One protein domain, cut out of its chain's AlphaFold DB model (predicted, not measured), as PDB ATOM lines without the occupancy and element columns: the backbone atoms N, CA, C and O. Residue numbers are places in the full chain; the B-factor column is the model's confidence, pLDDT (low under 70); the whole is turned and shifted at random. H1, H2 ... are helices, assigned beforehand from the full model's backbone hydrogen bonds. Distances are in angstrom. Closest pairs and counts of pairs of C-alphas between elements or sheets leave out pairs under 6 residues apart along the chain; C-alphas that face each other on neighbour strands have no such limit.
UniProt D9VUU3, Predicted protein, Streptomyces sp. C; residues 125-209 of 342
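AT A GLANCE: This is residues 125 to 209 of the 342 residues of the protein "Predicted protein" of Streptomyces sp. C (UniProt D9VUU3). One long helix, H1, sticks out as an arm with its residues 125 to 140, and its other end joins a small body where H2 and H3 fold the chain back beside it. H4 comes after a long link without a named element and sits near the same end of H1, away from H2. The printed part has 85 residues with four named helices, H1 to H4 in that order, and no named strand; the class is all helix. It is loose, with a radius of gyration of the C-alphas of 15.4 A, and spans 56 by 27 by 22 A, the arm making much of the length.

IN THESE COORDINATES: H1, residues 125 to 153, begins with C-alpha 125 at (-35.100, -6.754, 107.154) and measures 41.6 A from first to last C-alpha. H2 holds residues 155 to 163, 11.5 A. H3 holds residues 167 to 181, 20.7 A. H4, residues 195 to 204, 14.5 A, ends with C-alpha 204 at (-2.468, 0.893, 94.120).

HOW THE PARTS SIT: H1 touches H3 with residues 145 to 152 alone, closest at the C-alphas of Ala 152 and Trp 173, 6.0 A; they run opposite ways at a steep tilt of 36 degrees, only just beyond shallow. H1 and H2 are close but not clearly touching. H2 touches H3, closest at the C-alphas of Ala 161 and Arg 170, 4.7 A. H1 and H4 only just touch, with 3 pairs of C-alphas within 8 A, the closest those of Leu 153 and Ala 196, 6.9 A. The helix packing is mostly crossed, none of the three touching pairs being at a shallow tilt. In H1 to H4 every O i to N i+4 pair is within hydrogen-bond range.

THE WHOLE: The C-alphas of Asp 125 and Arg 165 are farthest apart, 56.7 A. The printed part has no cut. The H3 to H4 link is long. Confidence is under 70 at residues 131, 166 and 183 to 209.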
ATOM      1  N   ASP A 125     -34.525  -7.403 108.334       72.25
ATOM      2  CA  ASP A 125     -35.100  -6.754 107.154       72.25
ATOM      3  C   ASP A 125     -34.573  -5.320 106.972       72.25
ATOM      4  O   ASP A 125     -34.301  -4.885 105.849       72.25
ATOM      5  N   THR A 126     -34.353  -4.593 108.073       78.12
ATOM      6  CA  THR A 126     -33.759  -3.244 108.048       78.12
ATOM      7  C   THR A 126     -32.293  -3.298 107.616       78.12
ATOM      8  O   THR A 126     -31.838  -2.450 106.847       78.12
ATOM      9  N   LEU A 127     -31.550  -4.312 108.063       70.69
ATOM     10  CA  LEU A 127     -30.161  -4.527 107.654       70.69
ATOM     11  C   LEU A 127     -30.045  -4.904 106.172       70.69
ATOM     12  O   LEU A 127     -29.226  -4.313 105.472       70.69
ATOM     13  N   ASP A 128     -30.887  -5.811 105.661       70.44
ATOM     14  CA  ASP A 128     -30.895  -6.160 104.229       70.44
ATOM     15  C   ASP A 128     -31.270  -4.949 103.353       70.44
ATOM     16  O   ASP A 128     -30.695  -4.762 102.277       70.44
ATOM     17  N   ALA A 129     -32.174  -4.080 103.823       78.19
ATOM     18  CA  ALA A 129     -32.477  -2.814 103.155       78.19
ATOM     19  C   ALA A 129     -31.259  -1.872 103.118       78.19
ATOM     20  O   ALA A 129     -30.902  -1.391 102.046       78.19
ATOM     21  N   LEU A 130     -30.561  -1.679 104.242       75.81
ATOM     22  CA  LEU A 130     -29.353  -0.845 104.298       75.81
ATOM     23  C   LEU A 130     -28.211  -1.398 103.436       75.81
ATOM     24  O   LEU A 130     -27.526  -0.634 102.755       75.81
ATOM     25  N   CYS A 131     -28.003  -2.716 103.428       69.44
ATOM     26  CA  CYS A 131     -27.013  -3.355 102.562       69.44
ATOM     27  C   CYS A 131     -27.343  -3.138 101.082       69.44
ATOM     28  O   CYS A 131     -26.448  -2.839 100.287       69.44
ATOM     29  N   ARG A 132     -28.627  -3.233 100.712       76.38
ATOM     30  CA  ARG A 132     -29.100  -2.929  99.358       76.38
ATOM     31  C   ARG A 132     -28.851  -1.465  98.995       76.38
ATOM     32  O   ARG A 132     -28.286  -1.208  97.934       76.38
ATOM     33  N   ASP A 133     -29.165  -0.532  99.886       80.50
ATOM     34  CA  ASP A 133     -28.930   0.900  99.671       80.50
ATOM     35  C   ASP A 133     -27.434   1.215  99.507       80.50
ATOM     36  O   ASP A 133     -27.040   1.975  98.619       80.50
ATOM     37  N   LEU A 134     -26.568   0.593 100.315       71.94
ATOM     38  CA  LEU A 134     -25.113   0.725 100.190       71.94
ATOM     39  C   LEU A 134     -24.599   0.155  98.863       71.94
ATOM     40  O   LEU A 134     -23.744   0.771  98.219       71.94
ATOM     41  N   ALA A 135     -25.124  -0.994  98.437       71.38
ATOM     42  CA  ALA A 135     -24.793  -1.611  97.160       71.38
ATOM     43  C   ALA A 135     -25.209  -0.722  95.972       71.38
ATOM     44  O   ALA A 135     -24.424  -0.535  95.039       71.38
ATOM     45  N   GLU A 136     -26.403  -0.125  96.021       76.50
ATOM     46  CA  GLU A 136     -26.894   0.826  95.016       76.50
ATOM     47  C   GLU A 136     -26.074   2.120  94.989       76.50
ATOM     48  O   GLU A 136     -25.668   2.581  93.918       76.50
ATOM     49  N   ALA A 137     -25.761   2.684  96.157       77.06
ATOM     50  CA  ALA A 137     -24.931   3.879  96.265       77.06
ATOM     51  C   ALA A 137     -23.539   3.641  95.674       77.06
ATOM     52  O   ALA A 137     -23.021   4.455  94.905       77.06
ATOM     53  N   ALA A 138     -22.928   2.508  95.996       73.31
ATOM     54  CA  ALA A 138     -21.586   2.208  95.546       73.31
ATOM     55  C   ALA A 138     -21.550   1.843  94.036       73.31
ATOM     56  O   ALA A 138     -20.575   2.177  93.354       73.31
ATOM     57  N   ASP A 139     -22.633   1.290  93.471       76.31
ATOM     58  CA  ASP A 139     -22.830   1.159  92.017       76.31
ATOM     59  C   ASP A 139     -22.926   2.532  91.329       76.31
ATOM     60  O   ASP A 139     -22.219   2.795  90.352       76.31
ATOM     61  N   ALA A 140     -23.711   3.456  91.891       81.62
ATOM     62  CA  ALA A 140     -23.823   4.823  91.386       81.62
ATOM     63  C   ALA A 140     -22.470   5.560  91.401       81.62
ATOM     64  O   ALA A 140     -22.110   6.228  90.425       81.62
ATOM     65  N   VAL A 141     -21.671   5.389  92.462       76.50
ATOM     66  CA  VAL A 141     -20.290   5.901  92.531       76.50
ATOM     67  C   VAL A 141     -19.415   5.256  91.451       76.50
ATOM     68  O   VAL A 141     -18.643   5.950  90.784       76.50
ATOM     69  N   GLY A 142     -19.551   3.947  91.228       73.94
ATOM     70  CA  GLY A 142     -18.836   3.214  90.183       73.94
ATOM     71  C   GLY A 142     -19.144   3.713  88.765       73.94
ATOM     72  O   GLY A 142     -18.222   3.874  87.954       73.94
ATOM     73  N   GLU A 143     -20.412   3.997  88.467       81.81
ATOM     74  CA  GLU A 143     -20.856   4.584  87.197       81.81
ATOM     75  C   GLU A 143     -20.363   6.023  87.026       81.81
ATOM     76  O   GLU A 143     -19.796   6.369  85.982       81.81
ATOM     77  N   ALA A 144     -20.485   6.848  88.068       81.44
ATOM     78  CA  ALA A 144     -19.981   8.217  88.066       81.44
ATOM     79  C   ALA A 144     -18.463   8.254  87.818       81.44
ATOM     80  O   ALA A 144     -17.984   9.018  86.975       81.44
ATOM     81  N   ALA A 145     -17.704   7.376  88.479       78.56
ATOM     82  CA  ALA A 145     -16.268   7.233  88.276       78.56
ATOM     83  C   ALA A 145     -15.922   6.788  86.848       78.56
ATOM     84  O   ALA A 145     -14.988   7.325  86.243       78.56
ATOM     85  N   ARG A 146     -16.691   5.858  86.265       81.62
ATOM     86  CA  ARG A 146     -16.515   5.427  84.869       81.62
ATOM     87  C   ARG A 146     -16.749   6.575  83.892       81.62
ATOM     88  O   ARG A 146     -15.920   6.794  83.007       81.62
ATOM     89  N   TYR A 147     -17.832   7.324  84.071       83.50
ATOM     90  CA  TYR A 147     -18.160   8.465  83.223       83.50
ATOM     91  C   TYR A 147     -17.107   9.578  83.338       83.50
ATOM     92  O   TYR A 147     -16.563  10.032  82.327       83.50
ATOM     93  N   ALA A 148     -16.736   9.952  84.566       83.56
ATOM     94  CA  ALA A 148     -15.704  10.950  84.833       83.56
ATOM     95  C   ALA A 148     -14.342  10.543  84.248       83.56
ATOM     96  O   ALA A 148     -13.650  11.372  83.657       83.56
ATOM     97  N   SER A 149     -13.978   9.262  84.335       81.56
ATOM     98  CA  SER A 149     -12.748   8.732  83.739       81.56
ATOM     99  C   SER A 149     -12.780   8.765  82.213       81.56
ATOM    100  O   SER A 149     -11.799   9.169  81.587       81.56
ATOM    101  N   GLY A 150     -13.914   8.406  81.601       83.56
ATOM    102  CA  GLY A 150     -14.114   8.506  80.154       83.56
ATOM    103  C   GLY A 150     -13.977   9.941  79.640       83.56
ATOM    104  O   GLY A 150     -13.344  10.174  78.608       83.56
ATOM    105  N   LEU A 151     -14.494  10.917  80.391       85.19
ATOM    106  CA  LEU A 151     -14.332  12.338  80.082       85.19
ATOM    107  C   LEU A 151     -12.893  12.824  80.287       85.19
ATOM    108  O   LEU A 151     -12.347  13.506  79.419       85.19
ATOM    109  N   ALA A 152     -12.268  12.480  81.415       83.69
ATOM    110  CA  ALA A 152     -10.937  12.960  81.786       83.69
ATOM    111  C   ALA A 152      -9.820  12.375  80.911       83.69
ATOM    112  O   ALA A 152      -8.827  13.053  80.648       83.69
ATOM    113  N   LEU A 153      -9.979  11.127  80.464       81.75
ATOM    114  CA  LEU A 153      -8.970  10.374  79.712       81.75
ATOM    115  C   LEU A 153      -9.328  10.219  78.228       81.75
ATOM    116  O   LEU A 153      -8.556   9.654  77.452       81.75
ATOM    117  N   GLY A 154     -10.483  10.739  77.807       85.69
ATOM    118  CA  GLY A 154     -10.909  10.736  76.416       85.69
ATOM    119  C   GLY A 154      -9.988  11.583  75.521       85.69
ATOM    120  O   GLY A 154      -9.480  12.628  75.951       85.69
ATOM    121  N   PRO A 155      -9.796  11.196  74.244       82.88
ATOM    122  CA  PRO A 155      -8.831  11.838  73.350       82.88
ATOM    123  C   PRO A 155      -9.164  13.310  73.080       82.88
ATOM    124  O   PRO A 155      -8.264  14.137  72.994       82.88
ATOM    125  N   ARG A 156     -10.455  13.667  73.007       82.56
ATOM    126  CA  ARG A 156     -10.907  15.038  72.710       82.56
ATOM    127  C   ARG A 156     -10.560  16.024  73.824       82.56
ATOM    128  O   ARG A 156     -10.028  17.101  73.554       82.56
ATOM    129  N   LEU A 157     -10.860  15.661  75.070       80.75
ATOM    130  CA  LEU A 157     -10.657  16.540  76.220       80.75
ATOM    131  C   LEU A 157      -9.174  16.602  76.601       80.75
ATOM    132  O   LEU A 157      -8.657  17.690  76.846       80.75
ATOM    133  N   THR A 158      -8.470  15.469  76.520       82.75
ATOM    134  CA  THR A 158      -7.023  15.392  76.755       82.75
ATOM    135  C   THR A 158      -6.241  16.188  75.707       82.75
ATOM    136  O   THR A 158      -5.451  17.059  76.069       82.75
ATOM    137  N   ALA A 159      -6.499  15.982  74.409       83.88
ATOM    138  CA  ALA A 159      -5.825  16.740  73.353       83.88
ATOM    139  C   ALA A 159      -6.149  18.240  73.440       83.88
ATOM    140  O   ALA A 159      -5.252  19.071  73.331       83.88
ATOM    141  N   GLY A 160      -7.407  18.598  73.719       83.19
ATOM    142  CA  GLY A 160      -7.815  19.992  73.899       83.19
ATOM    143  C   GLY A 160      -7.190  20.672  75.123       83.19
ATOM    144  O   GLY A 160      -6.911  21.870  75.071       83.19
ATOM    145  N   ALA A 161      -6.957  19.932  76.209       85.94
ATOM    146  CA  ALA A 161      -6.300  20.436  77.414       85.94
ATOM    147  C   ALA A 161      -4.773  20.558  77.263       85.94
ATOM    148  O   ALA A 161      -4.176  21.418  77.912       85.94
ATOM    149  N   LEU A 162      -4.152  19.717  76.426       84.19
ATOM    150  CA  LEU A 162      -2.707  19.715  76.175       84.19
ATOM    151  C   LEU A 162      -2.285  20.673  75.048       84.19
ATOM    152  O   LEU A 162      -1.235  21.297  75.155       84.19
ATOM    153  N   ALA A 163      -3.091  20.809  73.991       84.31
ATOM    154  CA  ALA A 163      -2.764  21.636  72.825       84.31
ATOM    155  C   ALA A 163      -3.211  23.105  72.962       84.31
ATOM    156  O   ALA A 163      -2.691  23.982  72.275       84.31
ATOM    157  N   GLY A 164      -4.191  23.395  73.822       73.69
ATOM    158  CA  GLY A 164      -4.770  24.732  73.944       73.69
ATOM    159  C   GLY A 164      -4.039  25.638  74.940       73.69
ATOM    160  O   GLY A 164      -3.858  25.276  76.099       73.69
ATOM    161  N   ARG A 165      -3.751  26.890  74.546       70.81
ATOM    162  CA  ARG A 165      -3.398  27.989  75.480       70.81
ATOM    163  C   ARG A 165      -4.577  28.443  76.367       70.81
ATOM    164  O   ARG A 165      -4.394  29.268  77.257       70.81
ATOM    165  N   GLY A 166      -5.781  27.908  76.146       69.75
ATOM    166  CA  GLY A 166      -6.996  28.248  76.889       69.75
ATOM    167  C   GLY A 166      -7.033  27.634  78.291       69.75
ATOM    168  O   GLY A 166      -7.187  26.424  78.458       69.75
ATOM    169  N   GLY A 167      -6.944  28.479  79.321       82.25
ATOM    170  CA  GLY A 167      -6.882  28.045  80.720       82.25
ATOM    171  C   GLY A 167      -8.126  27.307  81.237       82.25
ATOM    172  O   GLY A 167      -7.995  26.521  82.173       82.25
ATOM    173  N   SER A 168      -9.307  27.509  80.643       86.62
ATOM    174  CA  SER A 168     -10.571  26.916  81.111       86.62
ATOM    175  C   SER A 168     -10.620  25.395  80.929       86.62
ATOM    176  O   SER A 168     -10.853  24.679  81.901       86.62
ATOM    177  N   ARG A 169     -10.293  24.871  79.737       85.06
ATOM    178  CA  ARG A 169     -10.246  23.415  79.471       85.06
ATOM    179  C   ARG A 169      -9.218  22.704  80.347       85.06
ATOM    180  O   ARG A 169      -9.499  21.647  80.902       85.06
ATOM    181  N   ARG A 170      -8.046  23.318  80.543       86.75
ATOM    182  CA  ARG A 170      -6.999  22.778  81.423       86.75
ATOM    183  C   ARG A 170      -7.397  22.801  82.904       86.75
ATOM    184  O   ARG A 170      -6.907  21.970  83.667       86.75
ATOM    185  N   ARG A 171      -8.220  23.765  83.337       88.38
ATOM    186  CA  ARG A 171      -8.791  23.796  84.695       88.38
ATOM    187  C   ARG A 171      -9.840  22.699  84.856       88.38
ATOM    188  O   ARG A 171      -9.689  21.909  85.772       88.38
ATOM    189  N   ALA A 172     -10.792  22.579  83.928       86.56
ATOM    190  CA  ALA A 172     -11.817  21.531  83.957       86.56
ATOM    191  C   ALA A 172     -11.209  20.116  83.982       86.56
ATOM    192  O   ALA A 172     -11.568  19.306  84.830       86.56
ATOM    193  N   TRP A 173     -10.214  19.847  83.128       88.62
ATOM    194  CA  TRP A 173      -9.482  18.576  83.134       88.62
ATOM    195  C   TRP A 173      -8.762  18.310  84.464       88.62
ATOM    196  O   TRP A 173      -8.829  17.205  84.995       88.62
ATOM    197  N   ARG A 174      -8.112  19.327  85.049       88.06
ATOM    198  CA  ARG A 174      -7.466  19.195  86.365       88.06
ATOM    199  C   ARG A 174      -8.466  18.986  87.496       88.06
ATOM    200  O   ARG A 174      -8.151  18.236  88.409       88.06
ATOM    201  N   THR A 175      -9.629  19.630  87.449       88.94
ATOM    202  CA  THR A 175     -10.698  19.407  88.427       88.94
ATOM    203  C   THR A 175     -11.203  17.975  88.334       88.94
ATOM    204  O   THR A 175     -11.245  17.314  89.359       88.94
ATOM    205  N   LEU A 176     -11.457  17.462  87.124       84.56
ATOM    206  CA  LEU A 176     -11.858  16.068  86.904       84.56
ATOM    207  C   LEU A 176     -10.811  15.068  87.415       84.56
ATOM    208  O   LEU A 176     -11.145  14.095  88.087       84.56
ATOM    209  N   LEU A 177      -9.529  15.318  87.140       83.50
ATOM    210  CA  LEU A 177      -8.459  14.481  87.676       83.50
ATOM    211  C   LEU A 177      -8.363  14.569  89.196       83.50
ATOM    212  O   LEU A 177      -8.173  13.542  89.834       83.50
ATOM    213  N   ARG A 178      -8.509  15.762  89.784       83.56
ATOM    214  CA  ARG A 178      -8.553  15.922  91.241       83.56
ATOM    215  C   ARG A 178      -9.725  15.154  91.828       83.56
ATOM    216  O   ARG A 178      -9.487  14.331  92.685       83.56
ATOM    217  N   THR A 179     -10.941  15.295  91.310       82.12
ATOM    218  CA  THR A 179     -12.100  14.534  91.810       82.12
ATOM    219  C   THR A 179     -11.921  13.019  91.694       82.12
ATOM    220  O   THR A 179     -12.399  12.288  92.552       82.12
ATOM    221  N   LEU A 180     -11.208  12.543  90.664       78.44
ATOM    222  CA  LEU A 180     -10.901  11.120  90.485       78.44
ATOM    223  C   LEU A 180      -9.787  10.608  91.404       78.44
ATOM    224  O   LEU A 180      -9.743   9.412  91.660       78.44
ATOM    225  N   THR A 181      -8.876  11.472  91.859       75.19
ATOM    226  CA  THR A 181      -7.673  11.098  92.636       75.19
ATOM    227  C   THR A 181      -7.725  11.546  94.099       75.19
ATOM    228  O   THR A 181      -6.898  11.116  94.903       75.19
ATOM    229  N   ASP A 182      -8.676  12.406  94.452       78.19
ATOM    230  CA  ASP A 182      -8.884  12.915  95.800       78.19
ATOM    231  C   ASP A 182      -9.609  11.856  96.649       78.19
ATOM    232  O   ASP A 182     -10.692  11.409  96.254       78.19
ATOM    233  N   PRO A 183      -9.041  11.438  97.798       60.56
ATOM    234  CA  PRO A 183      -9.694  10.515  98.725       60.56
ATOM    235  C   PRO A 183     -11.023  11.047  99.277       60.56
ATOM    236  O   PRO A 183     -11.886  10.244  99.602       60.56
ATOM    237  N   ALA A 184     -11.217  12.371  99.346       64.94
ATOM    238  CA  ALA A 184     -12.493  12.972  99.750       64.94
ATOM    239  C   ALA A 184     -13.523  13.052  98.601       64.94
ATOM    240  O   ALA A 184     -14.655  13.482  98.812       64.94
ATOM    241  N   GLY A 185     -13.119  12.690  97.378       69.69
ATOM    242  CA  GLY A 185     -13.964  12.641  96.188       69.69
ATOM    243  C   GLY A 185     -14.344  11.206  95.824       69.69
ATOM    244  O   GLY A 185     -14.933  10.482  96.614       69.69
ATOM    245  N   LEU A 186     -13.995  10.780  94.608       65.06
ATOM    246  CA  LEU A 186     -14.279   9.422  94.120       65.06
ATOM    247  C   LEU A 186     -13.227   8.386  94.556       65.06
ATOM    248  O   LEU A 186     -13.296   7.234  94.135       65.06
ATOM    249  N   GLY A 187     -12.242   8.786  95.366       61.25
ATOM    250  CA  GLY A 187     -11.344   7.856  96.042       61.25
ATOM    251  C   GLY A 187     -10.353   7.124  95.143       61.25
ATOM    252  O   GLY A 187     -10.089   5.969  95.380       61.25
ATOM    253  N   TRP A 188      -9.742   7.724  94.120       61.72
ATOM    254  CA  TRP A 188      -8.794   6.973  93.267       61.72
ATOM    255  C   TRP A 188      -9.469   5.910  92.371       61.72
ATOM    256  O   TRP A 188      -9.019   4.773  92.245       61.72
ATOM    257  N   ALA A 189     -10.519   6.307  91.646       60.53
ATOM    258  CA  ALA A 189     -11.272   5.420  90.751       60.53
ATOM    259  C   ALA A 189     -11.120   5.712  89.234       60.53
ATOM    260  O   ALA A 189     -12.130   5.760  88.523       60.53
ATOM    261  N   PRO A 190      -9.906   5.904  88.664       62.78
ATOM    262  CA  PRO A 190      -9.766   6.017  87.216       62.78
ATOM    263  C   PRO A 190     -10.104   4.679  86.530       62.78
ATOM    264  O   PRO A 190      -9.349   3.712  86.604       62.78
ATOM    265  N   ARG A 191     -11.237   4.616  85.824       62.50
ATOM    266  CA  ARG A 191     -11.720   3.438  85.079       62.50
ATOM    267  C   ARG A 191     -11.541   3.652  83.568       62.50
ATOM    268  O   ARG A 191     -12.065   4.605  83.001       62.50
ATOM    269  N   GLY A 192     -10.807   2.770  82.883       59.78
ATOM    270  CA  GLY A 192     -10.614   2.855  81.427       59.78
ATOM    271  C   GLY A 192      -9.517   1.939  80.872       59.78
ATOM    272  O   GLY A 192      -8.790   1.288  81.622       59.78
ATOM    273  N   ARG A 193      -9.378   1.882  79.540       57.22
ATOM    274  CA  ARG A 193      -8.285   1.164  78.849       57.22
ATOM    275  C   ARG A 193      -7.074   2.096  78.647       57.22
ATOM    276  O   ARG A 193      -7.250   3.286  78.406       57.22
ATOM    277  N   GLY A 194      -5.844   1.573  78.708       63.53
ATOM    278  CA  GLY A 194      -4.617   2.331  78.392       63.53
ATOM    279  C   GLY A 194      -4.047   3.149  79.561       63.53
ATOM    280  O   GLY A 194      -3.819   2.600  80.633       63.53
ATOM    281  N   LEU A 195      -3.801   4.455  79.365       52.16
ATOM    282  CA  LEU A 195      -3.167   5.350  80.358       52.16
ATOM    283  C   LEU A 195      -3.927   5.434  81.695       52.16
ATOM    284  O   LEU A 195      -3.305   5.642  82.734       52.16
ATOM    285  N   ALA A 196      -5.241   5.186  81.681       54.06
ATOM    286  CA  ALA A 196      -6.062   5.005  82.883       54.06
ATOM    287  C   ALA A 196      -5.504   3.913  83.809       54.06
ATOM    288  O   ALA A 196      -5.458   4.088  85.020       54.06
ATOM    289  N   ARG A 197      -5.027   2.812  83.216       56.72
ATOM    290  CA  ARG A 197      -4.512   1.629  83.911       56.72
ATOM    291  C   ARG A 197      -3.133   1.873  84.521       56.72
ATOM    292  O   ARG A 197      -2.842   1.343  85.583       56.72
ATOM    293  N   ALA A 198      -2.310   2.707  83.881       53.38
ATOM    294  CA  ALA A 198      -1.014   3.125  84.417       53.38
ATOM    295  C   ALA A 198      -1.167   4.132  85.567       53.38
ATOM    296  O   ALA A 198      -0.450   4.037  86.557       53.38
ATOM    297  N   GLY A 199      -2.130   5.058  85.452       54.97
ATOM    298  CA  GLY A 199      -2.543   5.907  86.567       54.97
ATOM    299  C   GLY A 199      -3.004   5.045  87.736       54.97
ATOM    300  O   GLY A 199      -2.407   5.108  88.796       54.97
ATOM    301  N   TRP A 200      -3.988   4.175  87.515       58.44
ATOM    302  CA  TRP A 200      -4.542   3.260  88.519       58.44
ATOM    303  C   TRP A 200      -3.492   2.396  89.243       58.44
ATOM    304  O   TRP A 200      -3.477   2.371  90.470       58.44
ATOM    305  N   LEU A 201      -2.544   1.794  88.514       53.16
ATOM    306  CA  LEU A 201      -1.420   1.056  89.112       53.16
ATOM    307  C   LEU A 201      -0.574   1.930  90.053       53.16
ATOM    308  O   LEU A 201      -0.141   1.460  91.099       53.16
ATOM    309  N   ALA A 202      -0.365   3.207  89.722       55.44
ATOM    310  CA  ALA A 202       0.339   4.140  90.605       55.44
ATOM    311  C   ALA A 202      -0.473   4.513  91.864       55.44
ATOM    312  O   ALA A 202       0.121   4.902  92.866       55.44
ATOM    313  N   GLY A 203      -1.804   4.387  91.822       52.41
ATOM    314  CA  GLY A 203      -2.690   4.553  92.979       52.41
ATOM    315  C   GLY A 203      -2.656   3.364  93.931       52.41
ATOM    316  O   GLY A 203      -2.542   3.563  95.138       52.41
ATOM    317  N   ILE A 204      -2.647   2.149  93.376       54.09
ATOM    318  CA  ILE A 204      -2.468   0.893  94.120       54.09
ATOM    319  C   ILE A 204      -1.122   0.867  94.843       54.09
ATOM    320  O   ILE A 204      -1.058   0.714  96.058       54.09
ATOM    321  N   LEU A 205      -0.033   1.149  94.122       52.00
ATOM    322  CA  LEU A 205       1.307   1.262  94.713       52.00
ATOM    323  C   LEU A 205       1.416   2.393  95.757       52.00
ATOM    324  O   LEU A 205       2.384   2.433  96.513       52.00
ATOM    325  N   GLY A 206       0.447   3.312  95.789       51.19
ATOM    326  CA  GLY A 206       0.339   4.396  96.762       51.19
ATOM    327  C   GLY A 206      -0.585   4.115  97.953       51.19
ATOM    328  O   GLY A 206      -0.749   5.024  98.770       51.19
ATOM    329  N   GLY A 207      -1.197   2.925  98.051       51.00
ATOM    330  CA  GLY A 207      -2.087   2.540  99.157       51.00
ATOM    331  C   GLY A 207      -3.358   3.391  99.261       51.00
ATOM    332  O   GLY A 207      -3.773   3.752 100.360       51.00
ATOM    333  N   ARG A 208      -3.926   3.819  98.126       53.09
ATOM    334  CA  ARG A 208      -5.115   4.688  98.079       53.09
ATOM    335  C   ARG A 208      -6.351   3.858  97.728       53.09
ATOM    336  O   ARG A 208      -6.493   3.430  96.588       53.09
ATOM    337  N   GLU A 209      -7.232   3.658  98.704       55.47
ATOM    338  CA  GLU A 209      -8.462   2.874  98.551       55.47
ATOM    339  C   GLU A 209      -9.563   3.628  97.788       55.47
ATOM    340  O   GLU A 209      -9.800   4.817  98.015       55.47
TER     341      GLU A 209